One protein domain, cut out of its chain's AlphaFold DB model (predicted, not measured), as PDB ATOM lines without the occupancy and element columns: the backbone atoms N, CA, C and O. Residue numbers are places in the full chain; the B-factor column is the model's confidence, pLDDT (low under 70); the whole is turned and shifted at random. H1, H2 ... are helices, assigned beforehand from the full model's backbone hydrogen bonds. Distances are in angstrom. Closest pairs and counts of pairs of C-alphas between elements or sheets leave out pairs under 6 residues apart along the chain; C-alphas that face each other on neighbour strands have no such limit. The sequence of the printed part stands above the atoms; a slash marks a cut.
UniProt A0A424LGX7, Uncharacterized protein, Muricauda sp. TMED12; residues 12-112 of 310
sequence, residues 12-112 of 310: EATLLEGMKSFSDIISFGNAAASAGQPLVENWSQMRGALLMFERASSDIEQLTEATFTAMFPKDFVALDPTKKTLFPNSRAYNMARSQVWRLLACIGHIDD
ATOM      1  N   GLU A  12     419.321 305.974 892.786       53.91
ATOM      2  CA  GLU A  12     419.900 304.629 892.798       53.91
ATOM      3  C   GLU A  12     420.353 304.178 894.193       53.91
ATOM      4  O   GLU A  12     420.098 303.041 894.583       53.91
ATOM      5  N   ALA A  13     420.955 305.076 894.980       52.03
ATOM      6  CA  ALA A  13     421.409 304.766 896.337       52.03
ATOM      7  C   ALA A  13     420.229 304.406 897.257       52.03
ATOM      8  O   ALA A  13     420.272 303.401 897.961       52.03
ATOM      9  N   THR A  14     419.132 305.161 897.171       54.81
ATOM     10  CA  THR A  14     417.897 304.925 897.933       54.81
ATOM     11  C   THR A  14     417.170 303.647 897.511       54.81
ATOM     12  O   THR A  14     416.565 302.975 898.347       54.81
ATOM     13  N   LEU A  15     417.225 303.284 896.225       62.06
ATOM     14  CA  LEU A  15     416.631 302.044 895.711       62.06
ATOM     15  C   LEU A  15     417.445 300.801 896.095       62.06
ATOM     16  O   LEU A  15     416.857 299.772 896.427       62.06
ATOM     17  N   LEU A  16     418.777 300.893 896.086       63.75
ATOM     18  CA  LEU A  16     419.671 299.815 896.516       63.75
ATOM     19  C   LEU A  16     419.615 299.602 898.037       63.75
ATOM     20  O   LEU A  16     419.546 298.461 898.490       63.75
ATOM     21  N   GLU A  17     419.519 300.673 898.833       62.72
ATOM     22  CA  GLU A  17     419.310 300.591 900.289       62.72
ATOM     23  C   GLU A  17     418.004 299.872 900.683       62.72
ATOM     24  O   GLU A  17     417.891 299.331 901.791       62.72
ATOM     25  N   GLY A  18     417.016 299.843 899.782       66.00
ATOM     26  CA  GLY A  18     415.738 299.157 899.969       66.00
ATOM     27  C   GLY A  18     415.772 297.644 899.720       66.00
ATOM     28  O   GLY A  18     414.883 296.943 900.198       66.00
ATOM     29  N   MET A  19     416.778 297.109 899.017       81.25
ATOM     30  CA  MET A  19     416.829 295.694 898.606       81.25
ATOM     31  C   MET A  19     417.417 294.772 899.680       81.25
ATOM     32  O   MET A  19     418.395 294.061 899.464       81.25
ATOM     33  N   LYS A  20     416.824 294.765 900.872       84.81
ATOM     34  CA  LYS A  20     417.400 294.081 902.041       84.81
ATOM     35  C   LYS A  20     417.229 292.566 902.019       84.81
ATOM     36  O   LYS A  20     417.946 291.885 902.740       84.81
ATOM     37  N   SER A  21     416.346 292.018 901.195       88.56
ATOM     38  CA  SER A  21     416.089 290.579 901.101       88.56
ATOM     39  C   SER A  21     416.039 290.086 899.651       88.56
ATOM     40  O   SER A  21     415.942 290.862 898.699       88.56
ATOM     41  N   PHE A  22     416.044 288.762 899.460       89.19
ATOM     42  CA  PHE A  22     415.780 288.187 898.136       89.19
ATOM     43  C   PHE A  22     414.405 288.581 897.595       89.19
ATOM     44  O   PHE A  22     414.277 288.792 896.390       89.19
ATOM     45  N   SER A  23     413.401 288.708 898.466       88.88
ATOM     46  CA  SER A  23     412.044 289.074 898.061       88.88
ATOM     47  C   SER A  23     411.982 290.509 897.531       88.88
ATOM     48  O   SER A  23     411.341 290.759 896.508       88.88
ATOM     49  N   ASP A  24     412.736 291.431 898.142       88.69
ATOM     50  CA  ASP A  24     412.849 292.817 897.670       88.69
ATOM     51  C   ASP A  24     413.506 292.874 896.286       88.69
ATOM     52  O   ASP A  24     412.971 293.492 895.363       88.69
ATOM     53  N   ILE A  25     414.616 292.145 896.101       89.44
ATOM     54  CA  ILE A  25     415.327 292.055 894.816       89.44
ATOM     55  C   ILE A  25     414.417 291.463 893.729       89.44
ATOM     56  O   ILE A  25     414.371 291.967 892.603       89.44
ATOM     57  N   ILE A  26     413.680 290.391 894.042       90.75
ATOM     58  CA  ILE A  26     412.745 289.748 893.107       90.75
ATOM     59  C   ILE A  26     411.612 290.708 892.741       90.75
ATOM     60  O   ILE A  26     411.276 290.826 891.560       90.75
ATOM     61  N   SER A  27     411.023 291.384 893.726       89.81
ATOM     62  CA  SER A  27     409.912 292.320 893.526       89.81
ATOM     63  C   SER A  27     410.337 293.494 892.652       89.81
ATOM     64  O   SER A  27     409.699 293.764 891.630       89.81
ATOM     65  N   PHE A  28     411.472 294.114 892.983       89.00
ATOM     66  CA  PHE A  28     412.047 295.201 892.203       89.00
ATOM     67  C   PHE A  28     412.366 294.760 890.772       89.00
ATOM     68  O   PHE A  28     411.958 295.411 889.810       89.00
ATOM     69  N   GLY A  29     413.024 293.612 890.595       87.94
ATOM     70  CA  GLY A  29     413.382 293.162 889.255       87.94
ATOM     71  C   GLY A  29     412.213 292.690 888.401       87.94
ATOM     72  O   GLY A  29     412.259 292.858 887.183       87.94
ATOM     73  N   ASN A  30     411.130 292.187 888.998       90.81
ATOM     74  CA  ASN A  30     409.889 291.928 888.265       90.81
ATOM     75  C   ASN A  30     409.236 293.229 887.780       90.81
ATOM     76  O   ASN A  30     408.780 293.281 886.635       90.81
ATOM     77  N   ALA A  31     409.211 294.272 888.614       87.56
ATOM     78  CA  ALA A  31     408.703 295.585 888.223       87.56
ATOM     79  C   ALA A  31     409.543 296.191 887.086       87.56
ATOM     80  O   ALA A  31     408.998 296.575 886.052       87.56
ATOM     81  N   ALA A  32     410.871 296.170 887.225       84.81
ATOM     82  CA  ALA A  32     411.807 296.679 886.225       84.81
ATOM     83  C   ALA A  32     411.695 295.922 884.886       84.81
ATOM     84  O   ALA A  32     411.613 296.527 883.817       84.81
ATOM     85  N   ALA A  33     411.593 294.589 884.924       86.62
ATOM     86  CA  ALA A  33     411.380 293.778 883.725       86.62
ATOM     87  C   ALA A  33     410.032 294.073 883.044       86.62
ATOM     88  O   ALA A  33     409.971 294.131 881.818       86.62
ATOM     89  N   SER A  34     408.969 294.297 883.825       87.62
ATOM     90  CA  SER A  34     407.640 294.647 883.301       87.62
ATOM     91  C   SER A  34     407.618 296.036 882.656       87.62
ATOM     92  O   SER A  34     406.890 296.253 881.692       87.62
ATOM     93  N   ALA A  35     408.461 296.953 883.137       86.50
ATOM     94  CA  ALA A  35     408.700 298.265 882.535       86.50
ATOM     95  C   ALA A  35     409.609 298.219 881.285       86.50
ATOM     96  O   ALA A  35     409.900 299.254 880.694       86.50
ATOM     97  N   GLY A  36     410.065 297.031 880.865       83.56
ATOM     98  CA  GLY A  36     410.955 296.852 879.713       83.56
ATOM     99  C   GLY A  36     412.437 297.100 880.011       83.56
ATOM    100  O   GLY A  36     413.247 297.145 879.087       83.56
ATOM    101  N   GLN A  37     412.807 297.244 881.284       81.88
ATOM    102  CA  GLN A  37     414.157 297.593 881.736       81.88
ATOM    103  C   GLN A  37     414.626 296.616 882.827       81.88
ATOM    104  O   GLN A  37     414.769 296.987 883.988       81.88
ATOM    105  N   PRO A  38     414.848 295.333 882.493       80.69
ATOM    106  CA  PRO A  38     415.196 294.313 883.481       80.69
ATOM    107  C   PRO A  38     416.545 294.600 884.159       80.69
ATOM    108  O   PRO A  38     417.469 295.060 883.496       80.69
ATOM    109  N   LEU A  39     416.712 294.239 885.443       77.50
ATOM    110  CA  LEU A  39     417.991 294.445 886.158       77.50
ATOM    111  C   LEU A  39     419.177 293.841 885.414       77.50
ATOM    112  O   LEU A  39     420.245 294.438 885.363       77.50
ATOM    113  N   VAL A  40     418.978 292.650 884.853       80.62
ATOM    114  CA  VAL A  40     419.944 291.971 883.992       80.62
ATOM    115  C   VAL A  40     419.228 291.392 882.781       80.62
ATOM    116  O   VAL A  40     418.098 290.925 882.889       80.62
ATOM    117  N   GLU A  41     419.899 291.354 881.632       80.56
ATOM    118  CA  GLU A  41     419.311 290.873 880.365       80.56
ATOM    119  C   GLU A  41     418.668 289.478 880.464       80.56
ATOM    120  O   GLU A  41     417.642 289.209 879.848       80.56
ATOM    121  N   ASN A  42     419.245 288.576 881.262       82.88
ATOM    122  CA  ASN A  42     418.731 287.226 881.490       82.88
ATOM    123  C   ASN A  42     417.878 287.129 882.770       82.88
ATOM    124  O   ASN A  42     417.940 286.120 883.479       82.88
ATOM    125  N   TRP A  43     417.096 288.171 883.080       88.38
ATOM    126  CA  TRP A  43     416.312 288.273 884.317       88.38
ATOM    127  C   TRP A  43     415.453 287.038 884.599       88.38
ATOM    128  O   TRP A  43     415.431 286.569 885.730       88.38
ATOM    129  N   SER A  44     414.809 286.448 883.590       86.31
ATOM    130  CA  SER A  44     413.979 285.245 883.763       86.31
ATOM    131  C   SER A  44     414.746 284.072 884.389       86.31
ATOM    132  O   SER A  44     414.245 283.409 885.297       86.31
ATOM    133  N   GLN A  45     415.987 283.851 883.951       86.62
ATOM    134  CA  GLN A  45     416.869 282.828 884.505       86.62
ATOM    135  C   GLN A  45     417.369 283.219 885.901       86.62
ATOM    136  O   GLN A  45     417.366 282.383 886.804       86.62
ATOM    137  N   MET A  46     417.770 284.482 886.087       89.69
ATOM    138  CA  MET A  46     418.244 284.996 887.378       89.69
ATOM    139  C   MET A  46     417.163 284.905 888.460       89.69
ATOM    140  O   MET A  46     417.426 284.442 889.566       89.69
ATOM    141  N   ARG A  47     415.924 285.267 888.120       91.62
ATOM    142  CA  ARG A  47     414.745 285.147 888.982       91.62
ATOM    143  C   ARG A  47     414.551 283.713 889.464       91.62
ATOM    144  O   ARG A  47     414.281 283.501 890.639       91.62
ATOM    145  N   GLY A  48     414.727 282.729 888.580       90.56
ATOM    146  CA  GLY A  48     414.675 281.315 888.954       90.56
ATOM    147  C   GLY A  48     415.730 280.938 889.997       90.56
ATOM    148  O   GLY A  48     415.416 280.219 890.941       90.56
ATOM    149  N   ALA A  49     416.954 281.455 889.864       91.31
ATOM    150  CA  ALA A  49     417.998 281.260 890.867       91.31
ATOM    151  C   ALA A  49     417.626 281.935 892.199       91.31
ATOM    152  O   ALA A  49     417.675 281.273 893.228       91.31
ATOM    153  N   LEU A  50     417.192 283.199 892.183       91.88
ATOM    154  CA  LEU A  50     416.794 283.942 893.388       91.88
ATOM    155  C   LEU A  50     415.667 283.247 894.164       91.88
ATOM    156  O   LEU A  50     415.777 283.105 895.376       91.88
ATOM    157  N   LEU A  51     414.643 282.737 893.474       91.12
ATOM    158  CA  LEU A  51     413.537 281.993 894.093       91.12
ATOM    159  C   LEU A  51     414.003 280.712 894.809       91.12
ATOM    160  O   LEU A  51     413.431 280.333 895.830       91.12
ATOM    161  N   MET A  52     415.044 280.035 894.301       90.69
ATOM    162  CA  MET A  52     415.614 278.869 894.994       90.69
ATOM    163  C   MET A  52     416.235 279.264 896.337       90.69
ATOM    164  O   MET A  52     416.092 278.525 897.309       90.69
ATOM    165  N   PHE A  53     416.915 280.413 896.392       91.25
ATOM    166  CA  PHE A  53     417.523 280.905 897.626       91.25
ATOM    167  C   PHE A  53     416.482 281.481 898.581       91.25
ATOM    168  O   PHE A  53     416.498 281.089 899.738       91.25
ATOM    169  N   GLU A  54     415.532 282.288 898.097       90.62
ATOM    170  CA  GLU A  54     414.421 282.824 898.898       90.62
ATOM    171  C   GLU A  54     413.673 281.702 899.633       90.62
ATOM    172  O   GLU A  54     413.516 281.753 900.851       90.62
ATOM    173  N   ARG A  55     413.300 280.627 898.923       88.06
ATOM    174  CA  ARG A  55     412.627 279.466 899.527       88.06
ATOM    175  C   ARG A  55     413.465 278.790 900.616       88.06
ATOM    176  O   ARG A  55     412.909 278.201 901.538       88.06
ATOM    177  N   ALA A  56     414.788 278.827 900.489       85.81
ATOM    178  CA  ALA A  56     415.723 278.239 901.442       85.81
ATOM    179  C   ALA A  56     416.133 279.199 902.575       85.81
ATOM    180  O   ALA A  56     416.910 278.805 903.450       85.81
ATOM    181  N   SER A  57     415.643 280.442 902.556       81.81
ATOM    182  CA  SER A  57     416.017 281.493 903.499       81.81
ATOM    183  C   SER A  57     414.872 282.464 903.792       81.81
ATOM    184  O   SER A  57     415.073 283.679 903.745       81.81
ATOM    185  N   SER A  58     413.687 281.938 904.114       68.50
ATOM    186  CA  SER A  58     412.524 282.736 904.537       68.50
ATOM    187  C   SER A  58     412.821 283.702 905.690       68.50
ATOM    188  O   SER A  58     412.100 284.676 905.865       68.50
ATOM    189  N   ASP A  59     413.899 283.449 906.436       68.75
ATOM    190  CA  ASP A  59     414.243 284.139 907.677       68.75
ATOM    191  C   ASP A  59     415.357 285.196 907.488       68.75
ATOM    192  O   ASP A  59     415.880 285.731 908.465       68.75
ATOM    193  N   ILE A  60     415.785 285.491 906.248       74.25
ATOM    194  CA  ILE A  60     416.772 286.559 905.997       74.25
ATOM    195  C   ILE A  60     416.102 287.927 906.120       74.25
ATOM    196  O   ILE A  60     415.398 288.359 905.212       74.25
ATOM    197  N   GLU A  61     416.404 288.631 907.209       71.44
ATOM    198  CA  GLU A  61     416.012 290.034 907.403       71.44
ATOM    199  C   GLU A  61     416.922 291.009 906.639       71.44
ATOM    200  O   GLU A  61     416.457 292.026 906.127       71.44
ATOM    201  N   GLN A  62     418.224 290.700 906.551       83.00
ATOM    202  CA  GLN A  62     419.199 291.523 905.838       83.00
ATOM    203  C   GLN A  62     420.213 290.672 905.069       83.00
ATOM    204  O   GLN A  62     420.971 289.872 905.629       83.00
ATOM    205  N   LEU A  63     420.243 290.874 903.760       84.00
ATOM    206  CA  LEU A  63     421.133 290.217 902.827       84.00
ATOM    207  C   LEU A  63     422.447 290.995 902.757       84.00
ATOM    208  O   LEU A  63     422.552 292.040 902.116       84.00
ATOM    209  N   THR A  64     423.445 290.461 903.447       84.69
ATOM    210  CA  THR A  64     424.833 290.912 903.426       84.69
ATOM    211  C   THR A  64     425.709 289.749 902.976       84.69
ATOM    212  O   THR A  64     425.274 288.592 902.957       84.69
ATOM    213  N   GLU A  65     426.969 290.022 902.646       86.12
ATOM    214  CA  GLU A  65     427.931 288.957 902.363       86.12
ATOM    215  C   GLU A  65     428.020 287.935 903.510       86.12
ATOM    216  O   GLU A  65     427.999 286.724 903.274       86.12
ATOM    217  N   ALA A  66     428.050 288.408 904.759       86.12
ATOM    218  CA  ALA A  66     428.140 287.553 905.938       86.12
ATOM    219  C   ALA A  66     426.911 286.642 906.083       86.12
ATOM    220  O   ALA A  66     427.056 285.435 906.286       86.12
ATOM    221  N   THR A  67     425.697 287.182 905.927       88.44
ATOM    222  CA  THR A  67     424.476 286.371 906.057       88.44
ATOM    223  C   THR A  67     424.335 285.385 904.899       88.44
ATOM    224  O   THR A  67     423.994 284.220 905.120       88.44
ATOM    225  N   PHE A  68     424.680 285.798 903.674       89.38
ATOM    226  CA  PHE A  68     424.648 284.919 902.508       89.38
ATOM    227  C   PHE A  68     425.654 283.770 902.620       89.38
ATOM    228  O   PHE A  68     425.299 282.615 902.390       89.38
ATOM    229  N   THR A  69     426.906 284.052 902.986       89.19
ATOM    230  CA  THR A  69     427.954 283.023 903.105       89.19
ATOM    231  C   THR A  69     427.694 282.048 904.248       89.19
ATOM    232  O   THR A  69     427.912 280.850 904.062       89.19
ATOM    233  N   ALA A  70     427.173 282.529 905.382       88.62
ATOM    234  CA  ALA A  70     426.808 281.689 906.519       88.62
ATOM    235  C   ALA A  70     425.670 280.713 906.182       88.62
ATOM    236  O   ALA A  70     425.722 279.542 906.552       88.62
ATOM    237  N   MET A  71     424.647 281.167 905.450       88.69
ATOM    238  CA  MET A  71     423.515 280.310 905.079       88.69
ATOM    239  C   MET A  71     423.763 279.444 903.851       88.69
ATOM    240  O   MET A  71     423.199 278.351 903.759       88.69
ATOM    241  N   PHE A  72     424.583 279.927 902.922       91.88
ATOM    242  CA  PHE A  72     424.852 279.299 901.637       91.88
ATOM    243  C   PHE A  72     426.368 279.185 901.416       91.88
ATOM    244  O   PHE A  72     426.972 279.972 900.664       91.88
ATOM    245  N   PRO A  73     427.014 278.183 902.045       91.50
ATOM    246  CA  PRO A  73     428.448 277.971 901.917       91.50
ATOM    247  C   PRO A  73     428.850 277.700 900.467       91.50
ATOM    248  O   PRO A  73     428.052 277.251 899.639       91.50
ATOM    249  N   LYS A  74     430.112 277.981 900.133       89.56
ATOM    250  CA  LYS A  74     430.644 277.771 898.777       89.56
ATOM    251  C   LYS A  74     430.510 276.315 898.331       89.56
ATOM    252  O   LYS A  74     430.108 276.059 897.198       89.56
ATOM    253  N   ASP A  75     430.803 275.385 899.233       89.56
ATOM    254  CA  ASP A  75     430.735 273.958 898.959       89.56
ATOM    255  C   ASP A  75     429.355 273.406 899.303       89.56
ATOM    256  O   ASP A  75     428.915 273.447 900.452       89.56
ATOM    257  N   PHE A  76     428.693 272.805 898.312       91.38
ATOM    258  CA  PHE A  76     427.387 272.171 898.508       91.38
ATOM    259  C   PHE A  76     427.405 271.114 899.621       91.38
ATOM    260  O   PHE A  76     426.413 270.930 900.314       91.38
ATOM    261  N   VAL A  77     428.537 270.434 899.830       90.44
ATOM    262  CA  VAL A  77     428.692 269.423 900.889       90.44
ATOM    263  C   VAL A  77     428.565 270.036 902.287       90.44
ATOM    264  O   VAL A  77     428.055 269.364 903.179       90.44
ATOM    265  N   ALA A  78     428.933 271.304 902.468       91.06
ATOM    266  CA  ALA A  78     428.831 272.010 903.744       91.06
ATOM    267  C   ALA A  78     427.431 272.594 904.017       91.06
ATOM    268  O   ALA A  78     427.173 273.060 905.121       91.06
ATOM    269  N   LEU A  79     426.521 272.578 903.034       92.38
ATOM    270  CA  LEU A  79     425.168 273.110 903.195       92.38
ATOM    271  C   LEU A  79     424.355 272.267 904.194       92.38
ATOM    272  O   LEU A  79     424.453 271.034 904.202       92.38
ATOM    273  N   ASP A  80     423.525 272.935 904.994       89.50
ATOM    274  CA  ASP A  80     422.590 272.286 905.916       89.50
ATOM    275  C   ASP A  80     421.730 271.224 905.189       89.50
ATOM    276  O   ASP A  80     421.209 271.510 904.103       89.50
ATOM    277  N   PRO A  81     421.572 270.000 905.733       89.94
ATOM    278  CA  PRO A  81     420.798 268.935 905.096       89.94
ATOM    279  C   PRO A  81     419.363 269.326 904.740       89.94
ATOM    280  O   PRO A  81     418.888 268.950 903.670       89.94
ATOM    281  N   THR A  82     418.694 270.117 905.580       88.25
ATOM    282  CA  THR A  82     417.322 270.580 905.334       88.25
ATOM    283  C   THR A  82     417.295 271.476 904.102       88.25
ATOM    284  O   THR A  82     416.520 271.238 903.174       88.25
ATOM    285  N   LYS A  83     418.227 272.432 904.015       88.31
ATOM    286  CA  LYS A  83     418.373 273.315 902.846       88.31
ATOM    287  C   LYS A  83     418.811 272.565 901.594       88.31
ATOM    288  O   LYS A  83     418.337 272.886 900.507       88.31
ATOM    289  N   LYS A  84     419.662 271.540 901.714       89.94
ATOM    290  CA  LYS A  84     420.089 270.709 900.574       89.94
ATOM    291  C   LYS A  84     418.908 270.101 899.822       89.94
ATOM    292  O   LYS A  84     418.965 270.062 898.598       89.94
ATOM    293  N   THR A  85     417.849 269.677 900.518       89.38
ATOM    294  CA  THR A  85     416.652 269.089 899.877       89.38
ATOM    295  C   THR A  85     415.895 270.062 898.969       89.38
ATOM    296  O   THR A  85     415.155 269.630 898.087       89.38
ATOM    297  N   LEU A  86     416.103 271.370 899.144       88.69
ATOM    298  CA  LEU A  86     415.470 272.418 898.344       88.69
ATOM    299  C   LEU A  86     416.192 272.663 897.012       88.69
ATOM    300  O   LEU A  86     415.635 273.306 896.123       88.69
ATOM    301  N   PHE A  87     417.409 272.134 896.851       91.06
ATOM    302  CA  PHE A  87     418.182 272.242 895.619       91.06
ATOM    303  C   PHE A  87     418.172 270.911 894.852       91.06
ATOM    304  O   PHE A  87     418.430 269.865 895.443       91.06
ATOM    305  N   PRO A  88     417.966 270.918 893.518       89.88
ATOM    306  CA  PRO A  88     417.879 269.676 892.741       89.88
ATOM    307  C   PRO A  88     419.139 268.804 892.799       89.88
ATOM    308  O   PRO A  88     419.059 267.580 892.765       89.88
ATOM    309  N   ASN A  89     420.316 269.432 892.795       92.25
ATOM    310  CA  ASN A  89     421.621 268.779 892.887       92.25
ATOM    311  C   ASN A  89     422.729 269.821 893.114       92.25
ATOM    312  O   ASN A  89     422.517 271.029 892.966       92.25
ATOM    313  N   SER A  90     423.942 269.341 893.403       92.69
ATOM    314  CA  SER A  90     425.128 270.179 893.628       92.69
ATOM    315  C   SER A  90     425.454 271.099 892.447       92.69
ATOM    316  O   SER A  90     425.867 272.239 892.646       92.69
ATOM    317  N   ARG A  91     425.238 270.642 891.207       92.31
ATOM    318  CA  ARG A  91     425.491 271.440 890.001       92.31
ATOM    319  C   ARG A  91     424.530 272.624 889.904       92.31
ATOM    320  O   ARG A  91     424.979 273.735 889.628       92.31
ATOM    321  N   ALA A  92     423.239 272.394 890.136       90.88
ATOM    322  CA  ALA A  92     422.223 273.440 890.155       90.88
ATOM    323  C   ALA A  92     422.519 274.467 891.255       90.88
ATOM    324  O   ALA A  92     422.535 275.661 890.967       90.88
ATOM    325  N   TYR A  93     422.859 274.002 892.463       93.69
ATOM    326  CA  TYR A  93     423.272 274.869 893.568       93.69
ATOM    327  C   TYR A  93     424.479 275.733 893.199       93.69
ATOM    328  O   TYR A  93     424.403 276.953 893.280       93.69
ATOM    329  N   ASN A  94     425.575 275.132 892.729       91.81
ATOM    330  CA  ASN A  94     426.800 275.865 892.401       91.81
ATOM    331  C   ASN A  94     426.564 276.922 891.312       91.81
ATOM    332  O   ASN A  94     427.088 278.036 891.388       91.81
ATOM    333  N   MET A  95     425.759 276.585 890.300       90.00
ATOM    334  CA  MET A  95     425.415 277.508 889.222       90.00
ATOM    335  C   MET A  95     424.542 278.661 889.725       90.00
ATOM    336  O   MET A  95     424.869 279.819 889.467       90.00
ATOM    337  N   ALA A  96     423.476 278.356 890.469       92.06
ATOM    338  CA  ALA A  96     422.572 279.355 891.027       92.06
ATOM    339  C   ALA A  96     423.304 280.257 892.033       92.06
ATOM    340  O   ALA A  96     423.217 281.477 891.935       92.06
ATOM    341  N   ARG A  97     424.120 279.680 892.925       92.81
ATOM    342  CA  ARG A  97     424.937 280.418 893.898       92.81
ATOM    343  C   ARG A  97     425.891 281.378 893.201       92.81
ATOM    344  O   ARG A  97     426.017 282.521 893.621       92.81
ATOM    345  N   SER A  98     426.553 280.936 892.129       88.94
ATOM    346  CA  SER A  98     427.441 281.808 891.356       88.94
ATOM    347  C   SER A  98     426.681 282.940 890.662       88.94
ATOM    348  O   SER A  98     427.216 284.038 890.558       88.94
ATOM    349  N   GLN A  99     425.463 282.694 890.175       88.50
ATOM    350  CA  GLN A  99     424.631 283.732 889.564       88.50
ATOM    351  C   GLN A  99     424.173 284.761 890.599       88.50
ATOM    352  O   GLN A  99     424.377 285.952 890.381       88.50
ATOM    353  N   VAL A 100     423.638 284.303 891.730       90.50
ATOM    354  CA  VAL A 100     423.171 285.175 892.812       90.50
ATOM    355  C   VAL A 100     424.322 285.983 893.397       90.50
ATOM    356  O   VAL A 100     424.207 287.196 893.466       90.50
ATOM    357  N   TRP A 101     425.466 285.361 893.702       89.62
ATOM    358  CA  TRP A 101     426.660 286.072 894.183       89.62
ATOM    359  C   TRP A 101     427.049 287.239 893.270       89.62
ATOM    360  O   TRP A 101     427.276 288.350 893.731       89.62
ATOM    361  N   ARG A 102     427.066 286.996 891.955       85.62
ATOM    362  CA  ARG A 102     427.388 288.033 890.969       85.62
ATOM    363  C   ARG A 102     426.364 289.148 890.945       85.62
ATOM    364  O   ARG A 102     426.761 290.298 890.826       85.62
ATOM    365  N   LEU A 103     425.073 288.817 891.020       86.56
ATOM    366  CA  LEU A 103     424.031 289.832 891.102       86.56
ATOM    367  C   LEU A 103     424.230 290.682 892.355       86.56
ATOM    368  O   LEU A 103     424.251 291.894 892.237       86.56
ATOM    369  N   LEU A 104     424.437 290.057 893.513       87.56
ATOM    370  CA  LEU A 104     424.626 290.764 894.778       87.56
ATOM    371  C   LEU A 104     425.853 291.678 894.757       87.56
ATOM    372  O   LEU A 104     425.748 292.815 895.197       87.56
ATOM    373  N   ALA A 105     426.968 291.239 894.168       84.38
ATOM    374  CA  ALA A 105     428.117 292.114 893.935       84.38
ATOM    375  C   ALA A 105     427.772 293.281 892.991       84.38
ATOM    376  O   ALA A 105     428.115 294.428 893.246       84.38
ATOM    377  N   CYS A 106     427.024 293.008 891.918       77.50
ATOM    378  CA  CYS A 106     426.581 294.018 890.954       77.50
ATOM    379  C   CYS A 106     425.687 295.106 891.561       77.50
ATOM    380  O   CYS A 106     425.730 296.240 891.092       77.50
ATOM    381  N   ILE A 107     424.863 294.753 892.549       79.00
ATOM    382  CA  ILE A 107     423.975 295.682 893.258       79.00
ATOM    383  C   ILE A 107     424.585 296.183 894.582       79.00
ATOM    384  O   ILE A 107     423.880 296.772 895.390       79.00
ATOM    385  N   GLY A 108     425.881 295.947 894.824       78.25
ATOM    386  CA  GLY A 108     426.614 296.508 895.968       78.25
ATOM    387  C   GLY A 108     426.391 295.820 897.320       78.25
ATOM    388  O   GLY A 108     426.826 296.337 898.343       78.25
ATOM    389  N   HIS A 109     425.748 294.650 897.358       82.19
ATOM    390  CA  HIS A 109     425.529 293.881 898.595       82.19
ATOM    391  C   HIS A 109     426.728 293.019 899.017       82.19
ATOM    392  O   HIS A 109     426.770 292.524 900.146       82.19
ATOM    393  N   ILE A 110     427.664 292.777 898.097       83.62
ATOM    394  CA  ILE A 110     428.867 291.967 898.311       83.62
ATOM    395  C   ILE A 110     430.057 292.720 897.733       83.62
ATOM    396  O   ILE A 110     429.993 293.173 896.589       83.62
ATOM    397  N   ASP A 111     431.140 292.795 898.500       83.69
ATOM    398  CA  ASP A 111     432.397 293.367 898.031       83.69
ATOM    399  C   ASP A 111     433.187 292.292 897.264       83.69
ATOM    400  O   ASP A 111     433.849 291.426 897.836       83.69
ATOM    401  N   ASP A 112     433.057 292.293 895.934       87.06
ATOM    402  CA  ASP A 112     433.811 291.402 895.046       87.06
ATOM    403  C   ASP A 112     434.541 292.220 893.965       87.06
ATOM    404  O   ASP A 112     434.023 292.390 892.850       87.06
TER     405      ASP A 112
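This is residues 12 to 112 of the 310 residues of an uncharacterized protein of Muricauda sp. TMED12 (UniProt A0A424LGX7). A helical hairpin of H2 and H3 is crossed on its H3 side by the longest helix, H6, with H3 in the middle between H2 and H6. The short helices H1 and H5 lie toward opposite ends of the domain, and H4 lies near H6 without touching it. The printed part has 101 residues with six named helices, H1 to H6 in order along the chain, and no named strand; the class is all helix. The whole is compact, with a radius of gyration of the C-alphas of 13.2 A, yet elongated in outline, spanning 38 by 24 by 24 A.

Find C-alpha 12 at (419.900, 304.629, 892.798), where H1 begins; it covers residues 12 to 17. Next comes H2, residues 22 to 34, which is 18.1 A from first to last C-alpha. Look for H3 at residues 43 to 55, starting from C-alpha 43 at (416.312, 288.273, 884.317) and 18.0 A long. H4 is residues 65 to 71, 10.1 A long, and H5 is the four residues 81 to 84. H6, residues 90 to 106, runs 24.0 A to C-alpha 106 at (426.581, 294.018, 890.954).

Starting at the first residue, you meet H1, which touches no helix and is apart from H2, the next in the chain. H2 and H3 touch and form a helical hairpin, running opposite ways at a shallow tilt of 22 degrees. Their closest C-alphas are those of Phe 22 and Glu 54, 5.6 A apart. H4 touches no helix, but H4 and H6 are near each other, with 8 pairs of C-alphas within 10 A. H5 touches no helix and is apart from H6. H3 and H6 touch through residues 46 to 50 of H3 and 96 to 100 of H6 alone. Their closest C-alphas, Ala 49 and Ala 96, are 5.0 A apart, and their lines are only just about perpendicular at 72 degrees. H2 and H6 are apart. In the backbones of H1, H2, H3, H4 and H6 every O i to N i+4 pair is within hydrogen-bond range, while H5 is too short for such a pair.

The C-alphas of Ala 35 and Val 77, the two farthest apart in the domain, are 39.6 A apart. The printed part has no cut, and no link between its helices is long; those from H1 to H2 and from H5 to H6 are tight. The mean pLDDT of the printed part is 85.1; look for values under 70 at residues 12 to 18 and 58 to 59.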